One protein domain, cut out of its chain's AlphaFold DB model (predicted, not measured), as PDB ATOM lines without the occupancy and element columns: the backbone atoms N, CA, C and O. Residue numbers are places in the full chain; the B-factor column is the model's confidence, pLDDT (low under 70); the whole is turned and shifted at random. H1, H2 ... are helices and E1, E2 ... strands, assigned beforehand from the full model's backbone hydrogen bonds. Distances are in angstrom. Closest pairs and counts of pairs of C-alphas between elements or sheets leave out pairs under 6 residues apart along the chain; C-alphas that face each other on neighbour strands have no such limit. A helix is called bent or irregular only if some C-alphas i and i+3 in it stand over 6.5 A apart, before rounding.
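Overview. This is residues 573 to 725 of the 754 residues of the protein "Bac_luciferase domain-containing protein" of Streptomyces violaceusniger (UniProt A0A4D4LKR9). The model is two lobes set end to end: in one, a small three-stranded sheet has H1 over one face and H5 and H6 on the other; in the second, H2, H3 and H4 pack crosswise, with the long stretch of residues 610 to 636 looping round their far side. H1 reaches from the sheet toward H4 in the second lobe. The printed part has 153 residues with six named helices and three named strands, in the order E1 H1 H2 H3 H4 E2 H5 E3 H6, and its class is mostly helix. The sheet runs E2 E1 E3 and is parallel throughout. The whole is compact by its radius of gyration of the C-alphas, 17.3 A, yet elongated in outline, spanning 52 by 31 by 24 A.

Along the chain. Find C-alpha 573 at (147.492, 164.536, 272.209); from there strand E1 runs to residue 578, 15.7 A on. H1 takes residues 582 to 594, 18.2 A, and H2 residues 598 to 609, 16.2 A. Go past the unnamed residues 610 to 636 to C-alpha 637 at (151.975, 176.974, 263.232), where H3 begins; it ends at residue 650, 20.0 A on. H4 is residues 654 to 661, 10.5 A, and E2 is residues 668 to 672, 12.9 A. H5 covers residues 674 to 686, 18.0 A, and E3 residues 694 to 697, 9.9 A. The longest helix, H6, runs 22.6 A from residue 702 to C-alpha 717 at (141.850, 143.735, 279.468). It has a kink of 26 degrees near residue 710 and is neither bent nor irregular, but only just: C-alphas 709 and 712 are 6.5 A apart.

Arrangement. Begin at the inner strand E1, with the edge strands E2 and E3 as its neighbours. E2 and E1 are parallel at 16 degrees, and N 575 and O 668 are within hydrogen-bond range at 2.8 A. E1 and E3 are parallel at 31 degrees, with N 696 and O 574 at 2.8 A. E1, the helices H1 to H4 and E2 form a strand-helix-strand unit, two parallel neighbour strands with helices between. E2, H5 and E3 form a split one, with E1 between its strands and a right-handed crossover. H1 and H5 on opposite faces make three layers, helices on both faces of a sheet. H1 lies over E2 and E1 at a height over the sheet of 8.6 A; its closest C-alphas to E2 are Arg 582 and Gly 672, 4.1 A. H5 lies over E2 at 10.5 A, along the strands, at 12 degrees to E2 on the local plane. H6 is on the same face as H5 but over none of the strands. With its residues 674 to 678 alone H5 touches H6, at a steep tilt of 62 degrees, the closest C-alphas being Pro 674 and Val 711, 4.6 A. H1 is close but not clearly touching H4: C-alphas 593 and 659, the closest, are 5.5 A apart. H4 touches H2, about perpendicular at 83 degrees, closest at C-alphas 601 and 658, 5.9 A. H3 touches H4 with residues 643 to 647 alone, closest at C-alphas 647 and 657, 6.4 A. H2 and H3 only just touch, with 3 pairs of C-alphas within 8 A, the closest being Leu 608 and Phe 640 at 6.2 A. In H1 to H5 every O i to N i+4 pair is within hydrogen-bond range; in H6, 9 of 12 are.

Size, cuts and confidence. Look for the two C-alphas farthest apart at Asp 625 and Asp 724, 53.4 A. The printed part has no cut. The one long link is H2 to H3, with 27 residues. The mean pLDDT of the printed part is 89.2; residues 634 to 635 and 662 to 666 are under 70.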
ATOM      1  N   GLY A 573     148.437 164.067 271.206       91.19
ATOM      2  CA  GLY A 573     147.492 164.536 272.209       91.19
ATOM      3  C   GLY A 573     146.104 163.922 272.025       91.19
ATOM      4  O   GLY A 573     145.556 163.955 270.923       91.19
ATOM      5  N   LEU A 574     145.526 163.416 273.116       92.81
ATOM      6  CA  LEU A 574     144.176 162.849 273.155       92.81
ATOM      7  C   LEU A 574     143.361 163.511 274.265       92.81
ATOM      8  O   LEU A 574     143.626 163.315 275.452       92.81
ATOM      9  N   SER A 575     142.360 164.290 273.867       92.38
ATOM     10  CA  SER A 575     141.370 164.861 274.770       92.38
ATOM     11  C   SER A 575     140.231 163.879 275.006       92.38
ATOM     12  O   SER A 575     139.634 163.384 274.050       92.38
ATOM     13  N   THR A 576     139.909 163.616 276.271       93.00
ATOM     14  CA  THR A 576     138.916 162.602 276.647       93.00
ATOM     15  C   THR A 576     137.797 163.192 277.491       93.00
ATOM     16  O   THR A 576     138.069 163.822 278.514       93.00
ATOM     17  N   VAL A 577     136.555 162.898 277.112       94.06
ATOM     18  CA  VAL A 577     135.363 163.075 277.949       94.06
ATOM     19  C   VAL A 577     134.812 161.682 278.239       94.06
ATOM     20  O   VAL A 577     134.259 161.037 277.351       94.06
ATOM     21  N   VAL A 578     135.026 161.201 279.462       94.19
ATOM     22  CA  VAL A 578     134.637 159.847 279.880       94.19
ATOM     23  C   VAL A 578     133.271 159.907 280.563       94.19
ATOM     24  O   VAL A 578     133.098 160.668 281.517       94.19
ATOM     25  N   ALA A 579     132.321 159.093 280.106       92.44
ATOM     26  CA  ALA A 579     131.050 158.836 280.790       92.44
ATOM     27  C   ALA A 579     130.682 157.344 280.695       92.44
ATOM     28  O   ALA A 579     131.451 156.564 280.134       92.44
ATOM     29  N   ALA A 580     129.542 156.919 281.252       87.94
ATOM     30  CA  ALA A 580     129.133 155.515 281.157       87.94
ATOM     31  C   ALA A 580     128.655 155.166 279.740       87.94
ATOM     32  O   ALA A 580     128.881 154.054 279.261       87.94
ATOM     33  N   THR A 581     128.039 156.133 279.055       85.88
ATOM     34  CA  THR A 581     127.557 155.991 277.678       85.88
ATOM     35  C   THR A 581     128.060 157.117 276.779       85.88
ATOM     36  O   THR A 581     128.501 158.175 277.237       85.88
ATOM     37  N   ARG A 582     127.974 156.898 275.464       88.81
ATOM     38  CA  ARG A 582     128.320 157.909 274.462       88.81
ATOM     39  C   ARG A 582     127.444 159.156 274.565       88.81
ATOM     40  O   ARG A 582     127.972 160.259 274.473       88.81
ATOM     41  N   ASP A 583     126.146 158.989 274.799       89.75
ATOM     42  CA  ASP A 583     125.205 160.109 274.882       89.75
ATOM     43  C   ASP A 583     125.495 160.995 276.096       89.75
ATOM     44  O   ASP A 583     125.596 162.211 275.954       89.75
ATOM     45  N   GLU A 584     125.758 160.397 277.262       90.31
ATOM     46  CA  GLU A 584     126.181 161.137 278.458       90.31
ATOM     47  C   GLU A 584     127.502 161.885 278.233       90.31
ATOM     48  O   GLU A 584     127.670 163.024 278.675       90.31
ATOM     49  N   ALA A 585     128.458 161.265 277.533       92.50
ATOM     50  CA  ALA A 585     129.729 161.905 277.223       92.50
ATOM     51  C   ALA A 585     129.551 163.087 276.256       92.50
ATOM     52  O   ALA A 585     130.220 164.111 276.409       92.50
ATOM     53  N   LEU A 586     128.647 162.970 275.278       90.44
ATOM     54  CA  LEU A 586     128.310 164.046 274.346       90.44
ATOM     55  C   LEU A 586     127.560 165.185 275.039       90.44
ATOM     56  O   LEU A 586     127.898 166.345 274.816       90.44
ATOM     57  N   GLU A 587     126.596 164.881 275.909       92.31
ATOM     58  CA  GLU A 587     125.906 165.883 276.728       92.31
ATOM     59  C   GLU A 587     126.907 166.649 277.601       92.31
ATOM     60  O   GLU A 587     126.922 167.880 277.613       92.31
ATOM     61  N   ARG A 588     127.820 165.925 278.257       91.88
ATOM     62  CA  ARG A 588     128.897 166.514 279.054       91.88
ATOM     63  C   ARG A 588     129.825 167.394 278.218       91.88
ATOM     64  O   ARG A 588     130.146 168.504 278.639       91.88
ATOM     65  N   LEU A 589     130.249 166.925 277.043       90.12
ATOM     66  CA  LEU A 589     131.077 167.704 276.121       90.12
ATOM     67  C   LEU A 589     130.362 168.991 275.692       90.12
ATOM     68  O   LEU A 589     130.966 170.063 275.733       90.12
ATOM     69  N   ASN A 590     129.086 168.897 275.319       89.56
ATOM     70  CA  ASN A 590     128.278 170.047 274.925       89.56
ATOM     71  C   ASN A 590     128.159 171.054 276.072       89.56
ATOM     72  O   ASN A 590     128.430 172.234 275.862       89.56
ATOM     73  N   GLY A 591     127.876 170.581 277.289       91.12
ATOM     74  CA  GLY A 591     127.826 171.428 278.477       91.12
ATOM     75  C   GLY A 591     129.148 172.152 278.747       91.12
ATOM     76  O   GLY A 591     129.142 173.336 279.065       91.12
ATOM     77  N   LEU A 592     130.296 171.489 278.561       88.31
ATOM     78  CA  LEU A 592     131.613 172.128 278.689       88.31
ATOM     79  C   LEU A 592     131.869 173.172 277.598       88.31
ATOM     80  O   LEU A 592     132.440 174.226 277.874       88.31
ATOM     81  N   GLN A 593     131.449 172.898 276.364       87.12
ATOM     82  CA  GLN A 593     131.563 173.849 275.260       87.12
ATOM     83  C   GLN A 593     130.668 175.075 275.465       87.12
ATOM     84  O   GLN A 593     131.078 176.181 275.119       87.12
ATOM     85  N   ASP A 594     129.487 174.904 276.064       87.81
ATOM     86  CA  ASP A 594     128.561 175.998 276.377       87.81
ATOM     87  C   ASP A 594     129.115 176.954 277.448       87.81
ATOM     88  O   ASP A 594     128.715 178.117 277.507       87.81
ATOM     89  N   LEU A 595     130.087 176.511 278.257       87.88
ATOM     90  CA  LEU A 595     130.788 177.370 279.217       87.88
ATOM     91  C   LEU A 595     131.803 178.315 278.561       87.88
ATOM     92  O   LEU A 595     132.288 179.225 279.233       87.88
ATOM     93  N   ILE A 596     132.158 178.113 277.286       85.25
ATOM     94  CA  ILE A 596     133.115 178.966 276.575       85.25
ATOM     95  C   ILE A 596     132.409 180.273 276.193       85.25
ATOM     96  O   ILE A 596     131.537 180.259 275.320       85.25
ATOM     97  N   PRO A 597     132.795 181.435 276.760       88.81
ATOM     98  CA  PRO A 597     132.198 182.695 276.346       88.81
ATOM     99  C   PRO A 597     132.545 182.951 274.878       88.81
ATOM    100  O   PRO A 597     133.722 182.994 274.515       88.81
ATOM    101  N   LEU A 598     131.536 183.135 274.026       88.75
ATOM    102  CA  LEU A 598     131.742 183.256 272.580       88.75
ATOM    103  C   LEU A 598     132.732 184.369 272.220       88.75
ATOM    104  O   LEU A 598     133.648 184.138 271.439       88.75
ATOM    105  N   ALA A 599     132.581 185.550 272.826       88.75
ATOM    106  CA  ALA A 599     133.472 186.683 272.594       88.75
ATOM    107  C   ALA A 599     134.936 186.342 272.924       88.75
ATOM    108  O   ALA A 599     135.841 186.662 272.160       88.75
ATOM    109  N   TYR A 600     135.166 185.597 274.012       85.50
ATOM    110  CA  TYR A 600     136.495 185.088 274.349       85.50
ATOM    111  C   TYR A 600     137.015 184.091 273.300       85.50
ATOM    112  O   TYR A 600     138.193 184.128 272.940       85.50
ATOM    113  N   GLY A 601     136.150 183.204 272.802       88.50
ATOM    114  CA  GLY A 601     136.485 182.259 271.736       88.50
ATOM    115  C   GLY A 601     136.873 182.948 270.426       88.50
ATOM    116  O   GLY A 601     137.882 182.580 269.828       88.50
ATOM    117  N   LEU A 602     136.127 183.979 270.021       91.00
ATOM    118  CA  LEU A 602     136.401 184.777 268.820       91.00
ATOM    119  C   LEU A 602     137.726 185.530 268.944       91.00
ATOM    120  O   LEU A 602     138.566 185.422 268.054       91.00
ATOM    121  N   ASP A 603     137.977 186.188 270.081       88.25
ATOM    122  CA  ASP A 603     139.251 186.870 270.354       88.25
ATOM    123  C   ASP A 603     140.449 185.910 270.238       88.25
ATOM    124  O   ASP A 603     141.515 186.256 269.718       88.25
ATOM    125  N   ARG A 604     140.297 184.677 270.738       85.00
ATOM    126  CA  ARG A 604     141.333 183.636 270.662       85.00
ATOM    127  C   ARG A 604     141.524 183.125 269.238       85.00
ATOM    128  O   ARG A 604     142.671 182.971 268.821       85.00
ATOM    129  N   LEU A 605     140.436 182.867 268.518       89.50
ATOM    130  CA  LEU A 605     140.468 182.384 267.142       89.50
ATOM    131  C   LEU A 605     141.093 183.428 266.210       89.50
ATOM    132  O   LEU A 605     142.022 183.105 265.479       89.50
ATOM    133  N   ALA A 606     140.687 184.694 266.310       89.56
ATOM    134  CA  ALA A 606     141.272 185.787 265.536       89.56
ATOM    135  C   ALA A 606     142.770 185.948 265.816       89.56
ATOM    136  O   ALA A 606     143.571 186.085 264.891       89.56
ATOM    137  N   ALA A 607     143.174 185.852 267.088       84.25
ATOM    138  CA  ALA A 607     144.581 185.913 267.468       84.25
ATOM    139  C   ALA A 607     145.411 184.757 266.888       84.25
ATOM    140  O   ALA A 607     146.563 184.982 266.519       84.25
ATOM    141  N   LEU A 608     144.848 183.545 266.817       84.94
ATOM    142  CA  LEU A 608     145.487 182.399 266.168       84.94
ATOM    143  C   LEU A 608     145.626 182.628 264.659       84.94
ATOM    144  O   LEU A 608     146.689 182.369 264.107       84.94
ATOM    145  N   LEU A 609     144.573 183.143 264.019       88.06
ATOM    146  CA  LEU A 609     144.517 183.399 262.578       88.06
ATOM    147  C   LEU A 609     145.312 184.641 262.140       88.06
ATOM    148  O   LEU A 609     145.572 184.819 260.954       88.06
ATOM    149  N   GLY A 610     145.707 185.500 263.083       86.56
ATOM    150  CA  GLY A 610     146.448 186.729 262.805       86.56
ATOM    151  C   GLY A 610     145.595 187.873 262.243       86.56
ATOM    152  O   GLY A 610     146.161 188.816 261.690       86.56
ATOM    153  N   ILE A 611     144.271 187.817 262.408       89.88
ATOM    154  CA  ILE A 611     143.306 188.810 261.902       89.88
ATOM    155  C   ILE A 611     142.671 189.619 263.045       89.88
ATOM    156  O   ILE A 611     142.925 189.355 264.224       89.88
ATOM    157  N   ASP A 612     141.867 190.631 262.708       88.44
ATOM    158  CA  ASP A 612     141.053 191.343 263.701       88.44
ATOM    159  C   ASP A 612     139.871 190.470 264.157       88.44
ATOM    160  O   ASP A 612     139.294 189.736 263.357       88.44
ATOM    161  N   ALA A 613     139.508 190.545 265.438       88.56
ATOM    162  CA  ALA A 613     138.374 189.802 265.985       88.56
ATOM    163  C   ALA A 613     137.045 190.280 265.395       88.56
ATOM    164  O   ALA A 613     136.160 189.462 265.165       88.56
ATOM    165  N   ASP A 614     136.952 191.571 265.065       91.19
ATOM    166  CA  ASP A 614     135.772 192.165 264.429       91.19
ATOM    167  C   ASP A 614     135.569 191.668 262.981       91.19
ATOM    168  O   ASP A 614     134.515 191.894 262.398       91.19
ATOM    169  N   ALA A 615     136.557 190.981 262.389       92.38
ATOM    170  CA  ALA A 615     136.422 190.345 261.078       92.38
ATOM    171  C   ALA A 615     135.796 188.937 261.145       92.38
ATOM    172  O   ALA A 615     135.527 188.339 260.104       92.38
ATOM    173  N   LEU A 616     135.599 188.377 262.346       94.69
ATOM    174  CA  LEU A 616     134.976 187.069 262.534       94.69
ATOM    175  C   LEU A 616     133.477 187.212 262.804       94.69
ATOM    176  O   LEU A 616     133.061 187.490 263.928       94.69
ATOM    177  N   GLU A 617     132.668 186.902 261.796       95.00
ATOM    178  CA  GLU A 617     131.226 186.735 261.970       95.00
ATOM    179  C   GLU A 617     130.926 185.361 262.603       95.00
ATOM    180  O   GLU A 617     131.297 184.330 262.032       95.00
ATOM    181  N   PRO A 618     130.264 185.288 263.777       94.81
ATOM    182  CA  PRO A 618     130.120 184.033 264.520       94.81
ATOM    183  C   PRO A 618     129.437 182.910 263.734       94.81
ATOM    184  O   PRO A 618     129.792 181.742 263.880       94.81
ATOM    185  N   ASP A 619     128.450 183.263 262.917       96.88
ATOM    186  CA  ASP A 619     127.583 182.317 262.214       96.88
ATOM    187  C   ASP A 619     127.898 182.239 260.706       96.88
ATOM    188  O   ASP A 619     127.088 181.742 259.928       96.88
ATOM    189  N   ALA A 620     129.100 182.669 260.305       95.75
ATOM    190  CA  ALA A 620     129.646 182.511 258.957       95.75
ATOM    191  C   ALA A 620     130.944 181.679 258.965       95.75
ATOM    192  O   ALA A 620     131.586 181.522 260.008       95.75
ATOM    193  N   GLU A 621     131.325 181.134 257.801       96.00
ATOM    194  CA  GLU A 621     132.652 180.533 257.589       96.00
ATOM    195  C   GLU A 621     133.773 181.569 257.825       96.00
ATOM    196  O   GLU A 621     133.535 182.779 257.835       96.00
ATOM    197  N   LEU A 622     135.011 181.101 258.015       95.56
ATOM    198  CA  LEU A 622     136.157 181.994 258.210       95.56
ATOM    199  C   LEU A 622     136.378 182.916 256.989       95.56
ATOM    200  O   LEU A 622     136.219 182.460 255.855       95.56
ATOM    201  N   PRO A 623     136.817 184.175 257.190       93.75
ATOM    202  CA  PRO A 623     137.129 185.101 256.102       93.75
ATOM    203  C   PRO A 623     138.452 184.703 255.433       93.75
ATOM    204  O   PRO A 623     139.527 185.205 255.766       93.75
ATOM    205  N   TRP A 624     138.390 183.720 254.532       93.94
ATOM    206  CA  TRP A 624     139.563 183.091 253.917       93.94
ATOM    207  C   TRP A 624     140.473 184.070 253.168       93.94
ATOM    208  O   TRP A 624     141.672 183.829 253.079       93.94
ATOM    209  N   ASP A 625     139.924 185.174 252.668       92.69
ATOM    210  CA  ASP A 625     140.641 186.264 252.006       92.69
ATOM    211  C   ASP A 625     141.544 187.069 252.956       92.69
ATOM    212  O   ASP A 625     142.535 187.656 252.519       92.69
ATOM    213  N   LEU A 626     141.245 187.064 254.258       89.81
ATOM    214  CA  LEU A 626     142.022 187.755 255.288       89.81
ATOM    215  C   LEU A 626     143.065 186.851 255.963       89.81
ATOM    216  O   LEU A 626     143.911 187.339 256.716       89.81
ATOM    217  N   ILE A 627     143.012 185.539 255.719       90.19
ATOM    218  CA  ILE A 627     143.847 184.539 256.390       90.19
ATOM    219  C   ILE A 627     145.034 184.174 255.492       90.19
ATOM    220  O   ILE A 627     144.881 183.565 254.435       90.19
ATOM    221  N   GLY A 628     146.240 184.532 255.937       85.12
ATOM    222  CA  GLY A 628     147.486 184.185 255.249       85.12
ATOM    223  C   GLY A 628     147.869 182.702 255.375       85.12
ATOM    224  O   GLY A 628     147.279 181.968 256.165       85.12
ATOM    225  N   PRO A 629     148.879 182.238 254.621       81.31
ATOM    226  CA  PRO A 629     149.354 180.859 254.691       81.31
ATOM    227  C   PRO A 629     150.107 180.571 256.009       81.31
ATOM    228  O   PRO A 629     150.613 181.489 256.665       81.31
ATOM    229  N   ALA A 630     150.184 179.295 256.407       75.69
ATOM    230  CA  ALA A 630     150.713 178.868 257.711       75.69
ATOM    231  C   ALA A 630     152.189 179.256 257.926       75.69
ATOM    232  O   ALA A 630     152.616 179.523 259.051       75.69
ATOM    233  N   GLU A 631     152.959 179.352 256.844       74.44
ATOM    234  CA  GLU A 631     154.372 179.734 256.817       74.44
ATOM    235  C   GLU A 631     154.598 181.151 257.362       74.44
ATOM    236  O   GLU A 631     155.647 181.442 257.943       74.44
ATOM    237  N   ASN A 632     153.595 182.027 257.242       76.00
ATOM    238  CA  ASN A 632     153.667 183.403 257.730       76.00
ATOM    239  C   ASN A 632     153.402 183.509 259.241       76.00
ATOM    240  O   ASN A 632     153.652 184.556 259.848       76.00
ATOM    241  N   VAL A 633     152.917 182.439 259.873       73.19
ATOM    242  CA  VAL A 633     152.546 182.441 261.287       73.19
ATOM    243  C   VAL A 633     153.796 182.287 262.157       73.19
ATOM    244  O   VAL A 633     154.536 181.301 262.093       73.19
ATOM    245  N   GLN A 634     154.042 183.280 263.014       66.69
ATOM    246  CA  GLN A 634     155.174 183.282 263.943       66.69
ATOM    247  C   GLN A 634     154.834 182.534 265.241       66.69
ATOM    248  O   GLN A 634     154.351 183.125 266.207       66.69
ATOM    249  N   GLY A 635     155.156 181.236 265.274       65.06
ATOM    250  CA  GLY A 635     154.831 180.338 266.391       65.06
ATOM    251  C   GLY A 635     153.392 179.817 266.329       65.06
ATOM    252  O   GLY A 635     152.567 180.383 265.634       65.06
ATOM    253  N   LEU A 636     153.081 178.719 267.030       72.62
ATOM    254  CA  LEU A 636     151.769 178.039 266.971       72.62
ATOM    255  C   LEU A 636     151.335 177.566 265.562       72.62
ATOM    256  O   LEU A 636     150.158 177.275 265.373       72.62
ATOM    257  N   GLN A 637     152.263 177.431 264.604       76.94
ATOM    258  CA  GLN A 637     151.975 176.974 263.232       76.94
ATOM    259  C   GLN A 637     151.161 175.676 263.209       76.94
ATOM    260  O   GLN A 637     150.148 175.610 262.526       76.94
ATOM    261  N   THR A 638     151.525 174.694 264.042       75.38
ATOM    262  CA  THR A 638     150.780 173.435 264.178       75.38
ATOM    263  C   THR A 638     149.295 173.668 264.471       75.38
ATOM    264  O   THR A 638     148.433 173.081 263.829       75.38
ATOM    265  N   PHE A 639     148.977 174.548 265.423       79.19
ATOM    266  CA  PHE A 639     147.591 174.816 265.809       79.19
ATOM    267  C   PHE A 639     146.849 175.654 264.773       79.19
ATOM    268  O   PHE A 639     145.648 175.462 264.595       79.19
ATOM    269  N   PHE A 640     147.554 176.553 264.083       84.94
ATOM    270  CA  PHE A 640     147.000 177.290 262.953       84.94
ATOM    271  C   PHE A 640     146.555 176.323 261.851       84.94
ATOM    272  O   PHE A 640     145.371 176.302 261.530       84.94
ATOM    273  N   THR A 641     147.464 175.469 261.360       83.31
ATOM    274  CA  THR A 641     147.197 174.495 260.289       83.31
ATOM    275  C   THR A 641     146.025 173.592 260.656       83.31
ATOM    276  O   THR A 641     145.039 173.519 259.930       83.31
ATOM    277  N   VAL A 642     146.077 172.983 261.842       81.31
ATOM    278  CA  VAL A 642     145.017 172.084 262.311       81.31
ATOM    279  C   VAL A 642     143.659 172.793 262.421       81.31
ATOM    280  O   VAL A 642     142.619 172.202 262.130       81.31
ATOM    281  N   THR A 643     143.644 174.065 262.825       87.50
ATOM    282  CA  THR A 643     142.408 174.852 262.927       87.50
ATOM    283  C   THR A 643     141.838 175.180 261.550       87.50
ATOM    284  O   THR A 643     140.638 175.004 261.329       87.50
ATOM    285  N   THR A 644     142.676 175.636 260.616       89.56
ATOM    286  CA  THR A 644     142.237 175.991 259.261       89.56
ATOM    287  C   THR A 644     141.797 174.771 258.461       89.56
ATOM    288  O   THR A 644     140.795 174.846 257.753       89.56
ATOM    289  N   ASP A 645     142.486 173.639 258.606       87.75
ATOM    290  CA  ASP A 645     142.156 172.405 257.890       87.75
ATOM    291  C   ASP A 645     140.821 171.832 258.360       87.75
ATOM    292  O   ASP A 645     139.982 171.462 257.538       87.75
ATOM    293  N   LEU A 646     140.573 171.843 259.674       86.44
ATOM    294  CA  LEU A 646     139.280 171.470 260.244       86.44
ATOM    295  C   LEU A 646     138.153 172.369 259.715       86.44
ATOM    296  O   LEU A 646     137.125 171.866 259.260       86.44
ATOM    297  N   ALA A 647     138.357 173.686 259.752       91.62
ATOM    298  CA  ALA A 647     137.367 174.654 259.293       91.62
ATOM    299  C   ALA A 647     137.017 174.473 257.805       91.62
ATOM    300  O   ALA A 647     135.840 174.538 257.456       91.62
ATOM    301  N   ARG A 648     138.006 174.177 256.945       91.88
ATOM    302  CA  ARG A 648     137.785 173.880 255.516       91.88
ATOM    303  C   ARG A 648     137.081 172.549 255.296       91.88
ATOM    304  O   ARG A 648     136.112 172.490 254.546       91.88
ATOM    305  N   ARG A 649     137.570 171.485 255.938       90.81
ATOM    306  CA  ARG A 649     137.076 170.114 255.753       90.81
ATOM    307  C   ARG A 649     135.605 169.975 256.132       90.81
ATOM    308  O   ARG A 649     134.865 169.285 255.441       90.81
ATOM    309  N   GLU A 650     135.192 170.623 257.219       91.31
ATOM    310  CA  GLU A 650     133.828 170.519 257.755       91.31
ATOM    311  C   GLU A 650     132.948 171.743 257.426       91.31
ATOM    312  O   GLU A 650     131.777 171.752 257.792       91.31
ATOM    313  N   ARG A 651     133.482 172.756 256.722       93.44
ATOM    314  CA  ARG A 651     132.788 174.020 256.386       93.44
ATOM    315  C   ARG A 651     132.117 174.675 257.599       93.44
ATOM    316  O   ARG A 651     130.945 175.047 257.571       93.44
ATOM    317  N   LEU A 652     132.871 174.770 258.692       94.62
ATOM    318  CA  LEU A 652     132.355 175.226 259.982       94.62
ATOM    319  C   LEU A 652     132.223 176.747 260.029       94.62
ATOM    320  O   LEU A 652     133.116 177.472 259.580       94.62
ATOM    321  N   THR A 653     131.170 177.230 260.688       96.00
ATOM    322  CA  THR A 653     131.115 178.635 261.108       96.00
ATOM    323  C   THR A 653     132.138 178.923 262.208       96.00
ATOM    324  O   THR A 653     132.579 178.006 262.908       96.00
ATOM    325  N   ALA A 654     132.492 180.191 262.438       93.94
ATOM    326  CA  ALA A 654     133.409 180.563 263.519       93.94
ATOM    327  C   ALA A 654     132.939 180.039 264.895       93.94
ATOM    328  O   ALA A 654     133.735 179.495 265.662       93.94
ATOM    329  N   ARG A 655     131.634 180.111 265.194       93.19
ATOM    330  CA  ARG A 655     131.023 179.567 266.419       93.19
ATOM    331  C   ARG A 655     131.174 178.053 266.501       93.19
ATOM    332  O   ARG A 655     131.558 177.536 267.551       93.19
ATOM    333  N   GLN A 656     130.868 177.338 265.420       92.44
ATOM    334  CA  GLN A 656     130.994 175.882 265.382       92.44
ATOM    335  C   GLN A 656     132.453 175.454 265.537       92.44
ATOM    336  O   GLN A 656     132.732 174.540 266.308       92.44
ATOM    337  N   LEU A 657     133.387 176.153 264.890       91.50
ATOM    338  CA  LEU A 657     134.818 175.906 265.010       91.50
ATOM    339  C   LEU A 657     135.313 176.118 266.445       91.50
ATOM    340  O   LEU A 657     136.003 175.256 266.983       91.50
ATOM    341  N   ILE A 658     134.913 177.212 267.106       89.62
ATOM    342  CA  ILE A 658     135.237 177.469 268.520       89.62
ATOM    343  C   ILE A 658     134.747 176.319 269.406       89.62
ATOM    344  O   ILE A 658     135.517 175.799 270.219       89.62
ATOM    345  N   ARG A 659     133.489 175.888 269.230       88.06
ATOM    346  CA  ARG A 659     132.929 174.747 269.971       88.06
ATOM    347  C   ARG A 659     133.710 173.468 269.683       88.06
ATOM    348  O   ARG A 659     134.101 172.774 270.615       88.06
ATOM    349  N   ARG A 660     133.991 173.186 268.408       83.31
ATOM    350  CA  ARG A 660     134.677 171.971 267.955       83.31
ATOM    351  C   ARG A 660     136.101 171.868 268.493       83.31
ATOM    352  O   ARG A 660     136.518 170.781 268.880       83.31
ATOM    353  N   LEU A 661     136.817 172.991 268.561       79.25
ATOM    354  CA  LEU A 661     138.150 173.068 269.156       79.25
ATOM    355  C   LEU A 661     138.110 172.895 270.680       79.25
ATOM    356  O   LEU A 661     139.086 172.396 271.234       79.25
ATOM    357  N   GLY A 662     137.007 173.283 271.342       61.47
ATOM    358  CA  GLY A 662     136.533 172.731 272.622       61.47
ATOM    359  C   GLY A 662     137.577 172.558 273.730       61.47
ATOM    360  O   GLY A 662     137.544 171.563 274.445       61.47
ATOM    361  N   GLY A 663     138.552 173.469 273.833       58.91
ATOM    362  CA  GLY A 663     139.676 173.390 274.780       58.91
ATOM    363  C   GLY A 663     140.852 172.487 274.365       58.91
ATOM    364  O   GLY A 663     141.955 172.683 274.871       58.91
ATOM    365  N   GLY A 664     140.666 171.569 273.410       59.69
ATOM    366  CA  GLY A 664     141.701 170.673 272.877       59.69
ATOM    367  C   GLY A 664     142.642 171.312 271.849       59.69
ATOM    368  O   GLY A 664     143.605 170.675 271.443       59.69
ATOM    369  N   LEU A 665     142.382 172.555 271.418       65.50
ATOM    370  CA  LEU A 665     143.254 173.380 270.558       65.50
ATOM    371  C   LEU A 665     143.746 172.712 269.257       65.50
ATOM    372  O   LEU A 665     144.695 173.198 268.668       65.50
ATOM    373  N   GLY A 666     143.112 171.641 268.776       68.25
ATOM    374  CA  GLY A 666     143.547 170.902 267.585       68.25
ATOM    375  C   GLY A 666     143.950 169.446 267.840       68.25
ATOM    376  O   GLY A 666     144.211 168.704 266.904       68.25
ATOM    377  N   HIS A 667     143.966 168.994 269.088       83.94
ATOM    378  CA  HIS A 667     144.145 167.581 269.403       83.94
ATOM    379  C   HIS A 667     142.873 166.759 269.147       83.94
ATOM    380  O   HIS A 667     141.759 167.291 269.126       83.94
ATOM    381  N   ARG A 668     143.028 165.440 268.983       88.38
ATOM    382  CA  ARG A 668     141.911 164.497 268.852       88.38
ATOM    383  C   ARG A 668     141.038 164.551 270.109       88.38
ATOM    384  O   ARG A 668     141.518 164.267 271.201       88.38
ATOM    385  N   VAL A 669     139.751 164.860 269.948       89.62
ATOM    386  CA  VAL A 669     138.753 164.795 271.031       89.62
ATOM    387  C   VAL A 669     137.905 163.535 270.878       89.62
ATOM    388  O   VAL A 669     137.329 163.305 269.811       89.62
ATOM    389  N   VAL A 670     137.801 162.747 271.946       92.25
ATOM    390  CA  VAL A 670     136.925 161.574 272.038       92.25
ATOM    391  C   VAL A 670     136.020 161.727 273.256       92.25
ATOM    392  O   VAL A 670     136.495 161.841 274.386       92.25
ATOM    393  N   ALA A 671     134.713 161.734 273.011       93.44
ATOM    394  CA  ALA A 671     133.681 161.690 274.036       93.44
ATOM    395  C   ALA A 671     132.941 160.361 273.904       93.44
ATOM    396  O   ALA A 671     132.371 160.082 272.848       93.44
ATOM    397  N   GLY A 672     133.003 159.529 274.939       95.00
ATOM    398  CA  GLY A 672     132.415 158.199 274.892       95.00
ATOM    399  C   GLY A 672     132.545 157.415 276.188       95.00
ATOM    400  O   GLY A 672     133.061 157.908 277.198       95.00
ATOM    401  N   GLY A 673     132.081 156.169 276.121       95.00
ATOM    402  CA  GLY A 673     132.322 155.175 277.151       95.00
ATOM    403  C   GLY A 673     133.771 154.673 277.142       95.00
ATOM    404  O   GLY A 673     134.552 154.983 276.234       95.00
ATOM    405  N   PRO A 674     134.151 153.840 278.123       95.00
ATOM    406  CA  PRO A 674     135.499 153.281 278.194       95.00
ATOM    407  C   PRO A 674     135.913 152.494 276.949       95.00
ATOM    408  O   PRO A 674     137.065 152.581 276.527       95.00
ATOM    409  N   ALA A 675     134.965 151.771 276.346       95.38
ATOM    410  CA  ALA A 675     135.187 151.020 275.117       95.38
ATOM    411  C   ALA A 675     135.485 151.942 273.924       95.38
ATOM    412  O   ALA A 675     136.488 151.717 273.261       95.38
ATOM    413  N   ASP A 676     134.714 153.019 273.714       95.12
ATOM    414  CA  ASP A 676     134.932 153.964 272.601       95.12
ATOM    415  C   ASP A 676     136.348 154.576 272.630       95.12
ATOM    416  O   ASP A 676     137.020 154.746 271.607       95.12
ATOM    417  N   ILE A 677     136.811 154.930 273.832       96.19
ATOM    418  CA  ILE A 677     138.133 155.531 274.032       96.19
ATOM    419  C   ILE A 677     139.228 154.477 273.843       96.19
ATOM    420  O   ILE A 677     140.235 154.760 273.193       96.19
ATOM    421  N   ALA A 678     139.035 153.265 274.371       97.50
ATOM    422  CA  ALA A 678     139.970 152.162 274.180       97.50
ATOM    423  C   ALA A 678     140.079 151.741 272.705       97.50
ATOM    424  O   ALA A 678     141.195 151.527 272.238       97.50
ATOM    425  N   ASP A 679     138.963 151.706 271.969       97.50
ATOM    426  CA  ASP A 679     138.917 151.438 270.525       97.50
ATOM    427  C   ASP A 679     139.751 152.472 269.759       97.50
ATOM    428  O   ASP A 679     140.589 152.109 268.938       97.50
ATOM    429  N   THR A 680     139.596 153.762 270.086       96.31
ATOM    430  CA  THR A 680     140.383 154.832 269.447       96.31
ATOM    431  C   THR A 680     141.881 154.691 269.740       96.31
ATOM    432  O   THR A 680     142.710 154.853 268.846       96.31
ATOM    433  N   ILE A 681     142.245 154.395 270.993       97.88
ATOM    434  CA  ILE A 681     143.644 154.185 271.399       97.88
ATOM    435  C   ILE A 681     144.245 152.985 270.655       97.88
ATOM    436  O   ILE A 681     145.373 153.072 270.165       97.88
ATOM    437  N   GLU A 682     143.500 151.884 270.556       98.12
ATOM    438  CA  GLU A 682     143.915 150.665 269.862       98.12
ATOM    439  C   GLU A 682     144.112 150.895 268.362       98.12
ATOM    440  O   GLU A 682     145.152 150.519 267.821       98.12
ATOM    441  N   GLU A 683     143.160 151.549 267.697       98.06
ATOM    442  CA  GLU A 683     143.218 151.858 266.265       98.06
ATOM    443  C   GLU A 683     144.471 152.675 265.923       98.06
ATOM    444  O   GLU A 683     145.247 152.312 265.038       98.06
ATOM    445  N   TRP A 684     144.717 153.751 266.669       97.31
ATOM    446  CA  TRP A 684     145.863 154.634 266.453       97.31
ATOM    447  C   TRP A 684     147.201 153.956 266.745       97.31
ATOM    448  O   TRP A 684     148.168 154.142 266.004       97.31
ATOM    449  N   PHE A 685     147.266 153.155 267.808       96.25
ATOM    450  CA  PHE A 685     148.465 152.393 268.140       96.25
ATOM    451  C   PHE A 685     148.777 151.344 267.062       96.25
ATOM    452  O   PHE A 685     149.891 151.282 266.545       96.25
ATOM    453  N   THR A 686     147.785 150.539 266.679       96.12
ATOM    454  CA  THR A 686     147.975 149.424 265.734       96.12
ATOM    455  C   THR A 686     148.204 149.874 264.294       96.12
ATOM    456  O   THR A 686     148.851 149.153 263.536       96.12
ATOM    457  N   SER A 687     147.754 151.077 263.933       95.88
ATOM    458  CA  SER A 687     147.975 151.672 262.607       95.88
ATOM    459  C   SER A 687     149.320 152.396 262.469       95.88
ATOM    460  O   SER A 687     149.651 152.871 261.384       95.88
ATOM    461  N   GLY A 688     150.110 152.492 263.545       93.44
ATOM    462  CA  GLY A 688     151.383 153.215 263.528       93.44
ATOM    463  C   GLY A 688     151.213 154.736 263.500       93.44
ATOM    464  O   GLY A 688     151.996 155.427 262.853       93.44
ATOM    465  N   ALA A 689     150.190 155.259 264.181       95.31
ATOM    466  CA  ALA A 689     149.994 156.696 264.388       95.31
ATOM    467  C   ALA A 689     150.477 157.168 265.773       95.31
ATOM    468  O   ALA A 689     150.647 158.368 265.995       95.31
ATOM    469  N   ALA A 690     150.690 156.242 266.714       96.50
ATOM    470  CA  ALA A 690     151.038 156.544 268.098       96.50
ATOM    471  C   ALA A 690     151.847 155.411 268.753       96.50
ATOM    472  O   ALA A 690     151.529 154.240 268.567       96.50
ATOM    473  N   ASP A 691     152.823 155.759 269.596       95.75
ATOM    474  CA  ASP A 691     153.468 154.835 270.551       95.75
ATOM    475  C   ASP A 691     152.839 154.939 271.962       95.75
ATOM    476  O   ASP A 691     153.143 154.164 272.869       95.75
ATOM    477  N   GLY A 692     151.969 155.929 272.154       94.50
ATOM    478  CA  GLY A 692     151.286 156.285 273.392       94.50
ATOM    479  C   GLY A 692     150.549 157.610 273.200       94.50
ATOM    480  O   GLY A 692     150.456 158.108 272.085       94.50
ATOM    481  N   PHE A 693     150.026 158.208 274.269       95.38
ATOM    482  CA  PHE A 693     149.215 159.423 274.160       95.38
ATOM    483  C   PHE A 693     149.544 160.433 275.248       95.38
ATOM    484  O   PHE A 693     149.757 160.070 276.406       95.38
ATOM    485  N   ASN A 694     149.520 161.712 274.878       92.19
ATOM    486  CA  ASN A 694     149.506 162.811 275.832       92.19
ATOM    487  C   ASN A 694     148.049 163.127 276.211       92.19
ATOM    488  O   ASN A 694     147.330 163.803 275.473       92.19
ATOM    489  N   LEU A 695     147.595 162.580 277.340       91.88
ATOM    490  CA  LEU A 695     146.197 162.674 277.763       91.88
ATOM    491  C   LEU A 695     145.828 164.078 278.253       91.88
ATOM    492  O   LEU A 695     146.498 164.660 279.111       91.88
ATOM    493  N   MET A 696     144.692 164.574 277.770       88.94
ATOM    494  CA  MET A 696     144.095 165.850 278.158       88.94
ATOM    495  C   MET A 696     142.654 165.626 278.630       88.94
ATOM    496  O   MET A 696     141.716 165.753 277.843       88.94
ATOM    497  N   PRO A 697     142.462 165.278 279.912       89.12
ATOM    498  CA  PRO A 697     141.130 165.157 280.482       89.12
ATOM    499  C   PRO A 697     140.354 166.470 280.376       89.12
ATOM    500  O   PRO A 697     140.933 167.553 280.476       89.12
ATOM    501  N   ASP A 698     139.046 166.347 280.213       86.81
ATOM    502  CA  ASP A 698     138.094 167.445 280.082       86.81
ATOM    503  C   ASP A 698     138.095 168.408 281.282       86.81
ATOM    504  O   ASP A 698     138.124 169.626 281.109       86.81
ATOM    505  N   VAL A 699     138.111 167.869 282.505       87.06
ATOM    506  CA  VAL A 699     138.154 168.631 283.760       87.06
ATOM    507  C   VAL A 699     139.050 167.908 284.761       87.06
ATOM    508  O   VAL A 699     138.921 166.704 284.961       87.06
ATOM    509  N   LEU A 700     139.939 168.628 285.446       82.31
ATOM    510  CA  LEU A 700     140.760 168.053 286.516       82.31
ATOM    511  C   LEU A 700     140.172 168.310 287.916       82.31
ATOM    512  O   LEU A 700     139.572 169.359 288.133       82.31
ATOM    513  N   PRO A 701     140.379 167.386 288.878       85.31
ATOM    514  CA  PRO A 701     140.993 166.064 288.694       85.31
ATOM    515  C   PRO A 701     140.016 165.005 288.143       85.31
ATOM    516  O   PRO A 701     140.457 163.932 287.737       85.31
ATOM    517  N   GLY A 702     138.709 165.292 288.108       82.62
ATOM    518  CA  GLY A 702     137.652 164.297 287.880       82.62
ATOM    519  C   GLY A 702     137.759 163.498 286.575       82.62
ATOM    520  O   GLY A 702     137.627 162.281 286.603       82.62
ATOM    521  N   GLY A 703     138.058 164.141 285.447       87.38
ATOM    522  CA  GLY A 703     138.231 163.469 284.156       87.38
ATOM    523  C   GLY A 703     139.440 162.533 284.121       87.38
ATOM    524  O   GLY A 703     139.396 161.485 283.479       87.38
ATOM    525  N   LEU A 704     140.514 162.869 284.849       89.75
ATOM    526  CA  LEU A 704     141.673 161.982 284.981       89.75
ATOM    527  C   LEU A 704     141.327 160.752 285.824       89.75
ATOM    528  O   LEU A 704     141.713 159.644 285.457       89.75
ATOM    529  N   ALA A 705     140.595 160.948 286.925       88.75
ATOM    530  CA  ALA A 705     140.105 159.851 287.756       88.75
ATOM    531  C   ALA A 705     139.197 158.916 286.942       88.75
ATOM    532  O   ALA A 705     139.464 157.722 286.887       88.75
ATOM    533  N   ALA A 706     138.234 159.461 286.193       90.75
ATOM    534  CA  ALA A 706     137.353 158.674 285.331       90.75
ATOM    535  C   ALA A 706     138.123 157.870 284.263       90.75
ATOM    536  O   ALA A 706     137.821 156.702 284.022       90.75
ATOM    537  N   PHE A 707     139.158 158.454 283.646       94.81
ATOM    538  CA  PHE A 707     140.020 157.720 282.716       94.81
ATOM    539  C   PHE A 707     140.759 156.567 283.416       94.81
ATOM    540  O   PHE A 707     140.791 155.446 282.909       94.81
ATOM    541  N   ALA A 708     141.345 156.826 284.587       93.62
ATOM    542  CA  ALA A 708     142.087 155.826 285.349       93.62
ATOM    543  C   ALA A 708     141.193 154.694 285.885       93.62
ATOM    544  O   ALA A 708     141.615 153.541 285.895       93.62
ATOM    545  N   GLU A 709     139.971 155.009 286.305       94.81
ATOM    546  CA  GLU A 709     139.024 154.057 286.895       94.81
ATOM    547  C   GLU A 709     138.275 153.236 285.846       94.81
ATOM    548  O   GLU A 709     137.937 152.084 286.110       94.81
ATOM    549  N   HIS A 710     138.029 153.795 284.657       94.62
ATOM    550  CA  HIS A 710     137.175 153.142 283.667       94.62
ATOM    551  C   HIS A 710     137.899 152.770 282.369       94.62
ATOM    552  O   HIS A 710     137.707 151.664 281.868       94.62
ATOM    553  N   VAL A 711     138.772 153.630 281.836       97.12
ATOM    554  CA  VAL A 711     139.459 153.376 280.552       97.12
ATOM    555  C   VAL A 711     140.694 152.492 280.738       97.12
ATOM    556  O   VAL A 711     140.909 151.557 279.971       97.12
ATOM    557  N   VAL A 712     141.512 152.738 281.768       96.69
ATOM    558  CA  VAL A 712     142.731 151.941 282.012       96.69
ATOM    559  C   VAL A 712     142.437 150.447 282.226       96.69
ATOM    560  O   VAL A 712     143.152 149.637 281.628       96.69
ATOM    561  N   PRO A 713     141.416 150.029 283.004       96.44
ATOM    562  CA  PRO A 713     141.062 148.613 283.116       96.44
ATOM    563  C   PRO A 713     140.685 147.976 281.777       96.44
ATOM    564  O   PRO A 713     141.094 146.849 281.504       96.44
ATOM    565  N   GLU A 714     139.974 148.706 280.917       97.25
ATOM    566  CA  GLU A 714     139.619 148.229 279.581       97.25
ATOM    567  C   GLU A 714     140.864 148.061 278.694       97.25
ATOM    568  O   GLU A 714     141.040 147.026 278.049       97.25
ATOM    569  N   LEU A 715     141.801 149.015 278.732       97.56
ATOM    570  CA  LEU A 715     143.081 148.894 278.024       97.56
ATOM    571  C   LEU A 715     143.929 147.719 278.541       97.56
ATOM    572  O   LEU A 715     144.570 147.029 277.746       97.56
ATOM    573  N   ARG A 716     143.926 147.452 279.855       96.06
ATOM    574  CA  ARG A 716     144.591 146.274 280.448       96.06
ATOM    575  C   ARG A 716     143.944 144.972 279.986       96.06
ATOM    576  O   ARG A 716     144.657 144.066 279.566       96.06
ATOM    577  N   ARG A 717     142.607 144.898 279.969       96.69
ATOM    578  CA  ARG A 717     141.850 143.735 279.468       96.69
ATOM    579  C   ARG A 717     142.228 143.381 278.026       96.69
ATOM    580  O   ARG A 717     142.270 142.205 277.674       96.69
ATOM    581  N   ARG A 718     142.540 144.391 277.208       96.44
ATOM    582  CA  ARG A 718     143.000 144.241 275.815       96.44
ATOM    583  C   ARG A 718     144.506 143.992 275.669       96.44
ATOM    584  O   ARG A 718     144.980 143.746 274.565       96.44
ATOM    585  N   GLY A 719     145.275 144.051 276.756       95.56
ATOM    586  CA  GLY A 719     146.736 143.927 276.728       95.56
ATOM    587  C   GLY A 719     147.456 145.142 276.127       95.56
ATOM    588  O   GLY A 719     148.606 145.020 275.707       95.56
ATOM    589  N   LEU A 720     146.794 146.302 276.077       94.50
ATOM    590  CA  LEU A 720     147.325 147.571 275.558       94.50
ATOM    591  C   LEU A 720     147.935 148.452 276.656       94.50
ATOM    592  O   LEU A 720     148.655 149.407 276.371       94.50
ATOM    593  N   PHE A 721     147.660 148.142 277.924       93.94
ATOM    594  CA  PHE A 721     148.222 148.844 279.071       93.94
ATOM    595  C   PHE A 721     148.822 147.862 280.075       93.94
ATOM    596  O   PHE A 721     148.360 146.736 280.225       93.94
ATOM    597  N   ARG A 722     149.872 148.303 280.769       88.56
ATOM    598  CA  ARG A 722     150.589 147.502 281.770       88.56
ATOM    599  C   ARG A 722     149.794 147.349 283.069       88.56
ATOM    600  O   ARG A 722     149.151 148.297 283.519       88.56
ATOM    601  N   ASP A 723     149.935 146.211 283.739       88.06
ATOM    602  CA  ASP A 723     149.382 146.037 285.088       88.06
ATOM    603  C   ASP A 723     150.163 146.852 286.121       88.06
ATOM    604  O   ASP A 723     149.559 147.594 286.894       88.06
ATOM    605  N   ASP A 724     151.495 146.831 286.045       90.25
ATOM    606  CA  ASP A 724     152.376 147.609 286.919       90.25
ATOM    607  C   ASP A 724     153.609 148.162 286.173       90.25
ATOM    608  O   ASP A 724     153.925 147.801 285.026       90.25
ATOM    609  N   TYR A 725     154.311 149.092 286.814       89.56
ATOM    610  CA  TYR A 725     155.586 149.641 286.379       89.56
ATOM    611  C   TYR A 725     156.650 148.538 286.273       89.56
ATOM    612  O   TYR A 725     156.951 147.862 287.248       89.56
TER     613      TYR A 725